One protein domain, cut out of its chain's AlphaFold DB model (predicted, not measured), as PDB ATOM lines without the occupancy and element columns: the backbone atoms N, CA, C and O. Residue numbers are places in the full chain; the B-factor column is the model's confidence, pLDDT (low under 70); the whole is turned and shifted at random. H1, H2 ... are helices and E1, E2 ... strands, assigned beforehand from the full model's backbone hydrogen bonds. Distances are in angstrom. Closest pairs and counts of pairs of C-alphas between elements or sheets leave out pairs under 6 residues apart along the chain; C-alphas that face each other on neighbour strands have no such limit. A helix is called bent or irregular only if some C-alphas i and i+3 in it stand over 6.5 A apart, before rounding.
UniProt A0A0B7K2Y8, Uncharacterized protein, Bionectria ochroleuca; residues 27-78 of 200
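This is residues 27 to 78 of the 200 residues of an uncharacterized protein of Bionectria ochroleuca (UniProt A0A0B7K2Y8). A small hairpin of two short strands, E1 and E2, and one long helix, H3, meet at a corner, with the helix running away from the base of the hairpin and the loop of residues 44 to 50 at the hairpin's other end. Two short helical turns, H1 and H2, come before the hairpin, H2 at its base, and residues 70 to 75, of which 70 to 73 belong to H3, stick out at the far end of the long helix. The printed part has 52 residues, with three named helices and two named strands in the order H1, H2, E1, E2, H3; the sheet, E1 - E2, is antiparallel and the class is mostly helix. The whole is loose, with a radius of gyration of the C-alphas of 13.3 A and spans of 37 by 30 by 16 A.

E1 is residues 41 to 43 and E2 is residues 51 to 53; C-alpha 51 is at (14.010, -11.029, -19.851). H3, residues 55 to 73, measures 27.0 A from C-alpha 55 at (9.659, -6.989, -9.124) to C-alpha 73 at (27.024, 9.962, -20.922). H3 is irregular: C-alphas 56 and 59 are 7.6 A apart. H2 is residues 37 to 40, and H1 is residues 27 to 30, beginning at C-alpha 27 at (29.187, -4.741, -7.367).

E1 and E2 form a hairpin, antiparallel with 139 degrees between their directions. The C-alphas of Leu 41 and Ala 53 face each other at 4.4 A. N 42 and O 52 are within hydrogen-bond range at 2.8 A, and N 52 and O 42 at 2.9 A. The closest C-alphas of E2 and H3 are those of Ala 53 and Met 61, 7.6 A apart, while E1 and H3 are apart. H2 and H3 are close but not clearly touching, the closest C-alphas being those of Phe 40 and Val 57 at 6.8 A. The closest C-alphas of H2 and E2 are those of Phe 40 and Ala 53, 5.7 A apart. H1 and H2 only just touch, with 3 pairs of C-alphas within 8 A, the closest those of Phe 29 and Phe 37 at 5.1 A. H1 and H3 are only just apart, their closest C-alphas being 8.4 A from each other. In H3, 13 of 15 O i to N i+4 pairs are within hydrogen-bond range; H1 and H2 are too short for such a pair.

The two C-alphas farthest apart, those of Glu 47 and Leu 78, are 38.8 A from each other. The printed part has no cut and no long link. The links H2 to E1 and E2 to H3 are tight; those from H1 to H2 and from E1 to E2 are short. The mean pLDDT of the printed part is 77.9, and residues 30 to 36, 47 to 49 and 76 to 78 are under 70.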
ATOM      1  N   ARG A  27      29.074  -4.212  -8.740       71.94
ATOM      2  CA  ARG A  27      29.187  -4.741  -7.367       71.94
ATOM      3  C   ARG A  27      27.837  -5.063  -6.724       71.94
ATOM      4  O   ARG A  27      27.754  -6.005  -5.942       71.94
ATOM      5  N   HIS A  28      26.787  -4.313  -7.066       72.00
ATOM      6  CA  HIS A  28      25.452  -4.496  -6.490       72.00
ATOM      7  C   HIS A  28      24.812  -5.828  -6.881       72.00
ATOM      8  O   HIS A  28      23.877  -6.264  -6.212       72.00
ATOM      9  N   PHE A  29      25.343  -6.478  -7.917       72.88
ATOM     10  CA  PHE A  29      24.796  -7.709  -8.464       72.88
ATOM     11  C   PHE A  29      25.791  -8.879  -8.497       72.88
ATOM     12  O   PHE A  29      25.427  -9.980  -8.894       72.88
ATOM     13  N   SER A  30      27.045  -8.658  -8.088       61.75
ATOM     14  CA  SER A  30      28.115  -9.669  -8.167       61.75
ATOM     15  C   SER A  30      28.322 -10.459  -6.867       61.75
ATOM     16  O   SER A  30      28.982 -11.495  -6.870       61.75
ATOM     17  N   HIS A  31      27.780  -9.971  -5.748       56.62
ATOM     18  CA  HIS A  31      27.980 -10.534  -4.406       56.62
ATOM     19  C   HIS A  31      26.714 -10.510  -3.548       56.62
ATOM     20  O   HIS A  31      26.804 -10.410  -2.321       56.62
ATOM     21  N   ALA A  32      25.525 -10.557  -4.153       52.56
ATOM     22  CA  ALA A  32      24.347 -10.739  -3.323       52.56
ATOM     23  C   ALA A  32      24.463 -12.062  -2.576       52.56
ATOM     24  O   ALA A  32      24.835 -13.090  -3.136       52.56
ATOM     25  N   THR A  33      24.141 -12.007  -1.293       48.44
ATOM     26  CA  THR A  33      24.185 -13.104  -0.321       48.44
ATOM     27  C   THR A  33      23.376 -14.340  -0.734       48.44
ATOM     28  O   THR A  33      23.400 -15.342  -0.029       48.44
ATOM     29  N   THR A  34      22.661 -14.272  -1.855       48.97
ATOM     30  CA  THR A  34      21.683 -15.248  -2.320       48.97
ATOM     31  C   THR A  34      21.861 -15.684  -3.778       48.97
ATOM     32  O   THR A  34      21.051 -16.493  -4.221       48.97
ATOM     33  N   GLY A  35      22.867 -15.202  -4.530       57.81
ATOM     34  CA  GLY A  35      22.980 -15.575  -5.946       57.81
ATOM     35  C   GLY A  35      23.903 -14.733  -6.837       57.81
ATOM     36  O   GLY A  35      24.438 -13.704  -6.420       57.81
ATOM     37  N   GLY A  36      24.088 -15.188  -8.079       68.81
ATOM     38  CA  GLY A  36      24.752 -14.456  -9.162       68.81
ATOM     39  C   GLY A  36      23.814 -13.472  -9.876       68.81
ATOM     40  O   GLY A  36      22.614 -13.440  -9.625       68.81
ATOM     41  N   PHE A  37      24.344 -12.671 -10.810       81.38
ATOM     42  CA  PHE A  37      23.581 -11.618 -11.512       81.38
ATOM     43  C   PHE A  37      22.259 -12.108 -12.136       81.38
ATOM     44  O   PHE A  37      21.258 -11.395 -12.115       81.38
ATOM     45  N   LEU A  38      22.241 -13.326 -12.681       83.56
ATOM     46  CA  LEU A  38      21.055 -13.875 -13.343       83.56
ATOM     47  C   LEU A  38      19.898 -14.159 -12.375       83.56
ATOM     48  O   LEU A  38      18.753 -14.175 -12.812       83.56
ATOM     49  N   ASP A  39      20.163 -14.293 -11.074       85.19
ATOM     50  CA  ASP A  39      19.125 -14.564 -10.070       85.19
ATOM     51  C   ASP A  39      18.204 -13.356  -9.828       85.19
ATOM     52  O   ASP A  39      17.126 -13.487  -9.241       85.19
ATOM     53  N   PHE A  40      18.599 -12.175 -10.308       85.94
ATOM     54  CA  PHE A  40      17.775 -10.966 -10.311       85.94
ATOM     55  C   PHE A  40      16.838 -10.862 -11.513       85.94
ATOM     56  O   PHE A  40      16.058  -9.909 -11.583       85.94
ATOM     57  N   LEU A  41      16.931 -11.789 -12.465       88.94
ATOM     58  CA  LEU A  41      16.188 -11.756 -13.714       88.94
ATOM     59  C   LEU A  41      15.130 -12.863 -13.744       88.94
ATOM     60  O   LEU A  41      15.314 -13.949 -13.203       88.94
ATOM     61  N   GLU A  42      14.018 -12.587 -14.410       89.44
ATOM     62  CA  GLU A  42      12.954 -13.542 -14.690       89.44
ATOM     63  C   GLU A  42      12.508 -13.433 -16.151       89.44
ATOM     64  O   GLU A  42      12.647 -12.390 -16.799       89.44
ATOM     65  N   VAL A  43      11.959 -14.525 -16.677       89.06
ATOM     66  CA  VAL A  43      11.368 -14.540 -18.018       89.06
ATOM     67  C   VAL A  43       9.945 -13.994 -17.919       89.06
ATOM     68  O   VAL A  43       9.110 -14.513 -17.177       89.06
ATOM     69  N   GLY A  44       9.668 -12.922 -18.657       82.12
ATOM     70  CA  GLY A  44       8.345 -12.324 -18.750       82.12
ATOM     71  C   GLY A  44       7.366 -13.241 -19.483       82.12
ATOM     72  O   GLY A  44       7.708 -13.867 -20.481       82.12
ATOM     73  N   GLN A  45       6.120 -13.281 -19.011       74.38
ATOM     74  CA  GLN A  45       5.063 -14.142 -19.559       74.38
ATOM     75  C   GLN A  45       4.346 -13.566 -20.801       74.38
ATOM     76  O   GLN A  45       3.321 -14.096 -21.215       74.38
ATOM     77  N   GLY A  46       4.841 -12.466 -21.378       71.75
ATOM     78  CA  GLY A  46       4.262 -11.853 -22.582       71.75
ATOM     79  C   GLY A  46       4.695 -12.547 -23.878       71.75
ATOM     80  O   GLY A  46       5.729 -13.221 -23.912       71.75
ATOM     81  N   GLU A  47       3.932 -12.350 -24.959       58.81
ATOM     82  CA  GLU A  47       4.305 -12.821 -26.301       58.81
ATOM     83  C   GLU A  47       5.663 -12.223 -26.703       58.81
ATOM     84  O   GLU A  47       5.800 -11.015 -26.884       58.81
ATOM     85  N   GLY A  48       6.690 -13.075 -26.773       65.44
ATOM     86  CA  GLY A  48       8.067 -12.686 -27.093       65.44
ATOM     87  C   GLY A  48       9.129 -13.117 -26.075       65.44
ATOM     88  O   GLY A  48      10.308 -13.038 -26.396       65.44
ATOM     89  N   GLY A  49       8.751 -13.603 -24.882       65.62
ATOM     90  CA  GLY A  49       9.703 -14.221 -23.941       65.62
ATOM     91  C   GLY A  49      10.844 -13.298 -23.486       65.62
ATOM     92  O   GLY A  49      11.996 -13.720 -23.412       65.62
ATOM     93  N   GLY A  50      10.544 -12.024 -23.218       82.69
ATOM     94  CA  GLY A  50      11.544 -11.038 -22.801       82.69
ATOM     95  C   GLY A  50      12.103 -11.303 -21.398       82.69
ATOM     96  O   GLY A  50      11.384 -11.746 -20.506       82.69
ATOM     97  N   VAL A  51      13.380 -10.990 -21.180       87.06
ATOM     98  CA  VAL A  51      14.010 -11.029 -19.851       87.06
ATOM     99  C   VAL A  51      13.732  -9.714 -19.124       87.06
ATOM    100  O   VAL A  51      13.927  -8.642 -19.695       87.06
ATOM    101  N   ARG A  52      13.293  -9.776 -17.864       88.81
ATOM    102  CA  ARG A  52      13.057  -8.598 -17.016       88.81
ATOM    103  C   ARG A  52      13.648  -8.785 -15.625       88.81
ATOM    104  O   ARG A  52      13.846  -9.910 -15.184       88.81
ATOM    105  N   ALA A  53      13.910  -7.689 -14.922       88.69
ATOM    106  CA  ALA A  53      14.270  -7.756 -13.509       88.69
ATOM    107  C   ALA A  53      13.067  -8.224 -12.679       88.69
ATOM    108  O   ALA A  53      11.929  -7.843 -12.972       88.69
ATOM    109  N   ARG A  54      13.314  -9.006 -11.624       89.31
ATOM    110  CA  ARG A  54      12.251  -9.389 -10.690       89.31
ATOM    111  C   ARG A  54      11.638  -8.144 -10.026       89.31
ATOM    112  O   ARG A  54      12.360  -7.171  -9.769       89.31
ATOM    113  N   PRO A  55      10.333  -8.154  -9.697       88.56
ATOM    114  CA  PRO A  55       9.659  -6.989  -9.124       88.56
ATOM    115  C   PRO A  55      10.325  -6.445  -7.852       88.56
ATOM    116  O   PRO A  55      10.431  -5.229  -7.701       88.56
ATOM    117  N   ASP A  56      10.840  -7.326  -6.987       87.25
ATOM    118  CA  ASP A  56      11.470  -7.000  -5.698       87.25
ATOM    119  C   ASP A  56      12.785  -6.213  -5.824       87.25
ATOM    120  O   ASP A  56      13.143  -5.460  -4.920       87.25
ATOM    121  N   VAL A  57      13.493  -6.348  -6.948       86.75
ATOM    122  CA  VAL A  57      14.779  -5.667  -7.198       86.75
ATOM    123  C   VAL A  57      14.713  -4.633  -8.319       86.75
ATOM    124  O   VAL A  57      15.655  -3.859  -8.489       86.75
ATOM    125  N   SER A  58      13.603  -4.589  -9.059       89.19
ATOM    126  CA  SER A  58      13.412  -3.754 -10.250       89.19
ATOM    127  C   SER A  58      13.700  -2.269 -10.008       89.19
ATOM    128  O   SER A  58      14.495  -1.679 -10.735       89.19
ATOM    129  N   ALA A  59      13.136  -1.678  -8.950       89.25
ATOM    130  CA  ALA A  59      13.326  -0.265  -8.621       89.25
ATOM    131  C   ALA A  59      14.793   0.067  -8.307       89.25
ATOM    132  O   ALA A  59      15.341   1.040  -8.822       89.25
ATOM    133  N   LYS A  60      15.456  -0.782  -7.513       86.50
ATOM    134  CA  LYS A  60      16.880  -0.630  -7.188       86.50
ATOM    135  C   LYS A  60      17.756  -0.776  -8.432       86.50
ATOM    136  O   LYS A  60      18.704  -0.020  -8.610       86.50
ATOM    137  N   MET A  61      17.450  -1.750  -9.288       88.81
ATOM    138  CA  MET A  61      18.186  -1.967 -10.530       88.81
ATOM    139  C   MET A  61      18.015  -0.789 -11.494       88.81
ATOM    140  O   MET A  61      18.998  -0.374 -12.098       88.81
ATOM    141  N   ALA A  62      16.812  -0.217 -11.588       89.44
ATOM    142  CA  ALA A  62      16.542   0.968 -12.396       89.44
ATOM    143  C   ALA A  62      17.320   2.201 -11.904       89.44
ATOM    144  O   ALA A  62      17.918   2.895 -12.722       89.44
ATOM    145  N   ASP A  63      17.372   2.443 -10.590       88.88
ATOM    146  CA  ASP A  63      18.173   3.529 -10.001       88.88
ATOM    147  C   ASP A  63      19.668   3.373 -10.323       88.88
ATOM    148  O   ASP A  63      20.292   4.281 -10.873       88.88
ATOM    149  N   ILE A  64      20.228   2.185 -10.074       86.50
ATOM    150  CA  ILE A  64      21.640   1.887 -10.358       86.50
ATOM    151  C   ILE A  64      21.944   2.039 -11.855       86.50
ATOM    152  O   ILE A  64      22.977   2.599 -12.220       86.50
ATOM    153  N   LEU A  65      21.052   1.550 -12.723       86.62
ATOM    154  CA  LEU A  65      21.206   1.639 -14.175       86.62
ATOM    155  C   LEU A  65      21.148   3.090 -14.665       86.62
ATOM    156  O   LEU A  65      21.943   3.471 -15.522       86.62
ATOM    157  N   SER A  66      20.248   3.899 -14.102       88.25
ATOM    158  CA  SER A  66      20.145   5.331 -14.397       88.25
ATOM    159  C   SER A  66      21.450   6.054 -14.063       88.25
ATOM    160  O   SER A  66      22.039   6.689 -14.935       88.25
ATOM    161  N   ARG A  67      21.972   5.862 -12.843       84.62
ATOM    162  CA  ARG A  67      23.252   6.444 -12.408       84.62
ATOM    163  C   ARG A  67      24.416   6.015 -13.302       84.62
ATOM    164  O   ARG A  67      25.193   6.857 -13.738       84.62
ATOM    165  N   TYR A  68      24.494   4.725 -13.639       82.75
ATOM    166  CA  TYR A  68      25.509   4.216 -14.562       82.75
ATOM    167  C   TYR A  68      25.440   4.900 -15.930       82.75
ATOM    168  O   TYR A  68      26.475   5.278 -16.482       82.75
ATOM    169  N   HIS A  69      24.234   5.062 -16.487       84.44
ATOM    170  CA  HIS A  69      24.060   5.747 -17.761       84.44
ATOM    171  C   HIS A  69      24.494   7.202 -17.678       84.44
ATOM    172  O   HIS A  69      25.286   7.597 -18.528       84.44
ATOM    173  N   THR A  70      24.068   7.942 -16.651       84.38
ATOM    174  CA  THR A  70      24.507   9.322 -16.406       84.38
ATOM    175  C   THR A  70      26.027   9.414 -16.373       84.38
ATOM    176  O   THR A  70      26.603  10.152 -17.169       84.38
ATOM    177  N   ALA A  71      26.690   8.584 -15.562       77.38
ATOM    178  CA  ALA A  71      28.146   8.584 -15.455       77.38
ATOM    179  C   ALA A  71      28.846   8.271 -16.790       77.38
ATOM    180  O   ALA A  71      29.897   8.834 -17.101       77.38
ATOM    181  N   ARG A  72      28.249   7.401 -17.618       77.81
ATOM    182  CA  ARG A  72      28.719   7.095 -18.979       77.81
ATOM    183  C   ARG A  72      28.527   8.265 -19.942       77.81
ATOM    184  O   ARG A  72      29.452   8.570 -20.689       77.81
ATOM    185  N   THR A  73      27.345   8.876 -19.981       81.69
ATOM    186  CA  THR A  73      27.024   9.962 -20.922       81.69
ATOM    187  C   THR A  73      27.732  11.260 -20.575       81.69
ATOM    188  O   THR A  73      28.138  11.990 -21.472       81.69
ATOM    189  N   GLU A  74      27.926  11.525 -19.286       81.12
ATOM    190  CA  GLU A  74      28.603  12.723 -18.794       81.12
ATOM    191  C   GLU A  74      30.129  12.540 -18.700       81.12
ATOM    192  O   GLU A  74      30.834  13.437 -18.250       81.12
ATOM    193  N   ASN A  75      30.664  11.399 -19.164       70.56
ATOM    194  CA  ASN A  75      32.088  11.041 -19.085       70.56
ATOM    195  C   ASN A  75      32.672  11.142 -17.661       70.56
ATOM    196  O   ASN A  75      33.858  11.421 -17.486       70.56
ATOM    197  N   LEU A  76      31.851  10.873 -16.645       69.69
ATOM    198  CA  LEU A  76      32.262  10.855 -15.239       69.69
ATOM    199  C   LEU A  76      32.983   9.557 -14.854       69.69
ATOM    200  O   LEU A  76      33.567   9.494 -13.777       69.69
ATOM    201  N   LEU A  77      32.952   8.538 -15.728       66.00
ATOM    202  CA  LEU A  77      33.621   7.254 -15.535       66.00
ATOM    203  C   LEU A  77      34.493   6.874 -16.742       66.00
ATOM    204  O   LEU A  77      33.999   6.393 -17.764       66.00
ATOM    205  N   LEU A  78      35.812   7.007 -16.590       66.75
ATOM    206  CA  LEU A  78      36.807   6.546 -17.566       66.75
ATOM    207  C   LEU A  78      37.495   5.265 -17.069       66.75
ATOM    208  O   LEU A  78      38.103   5.273 -16.002       66.75
TER     209      LEU A  78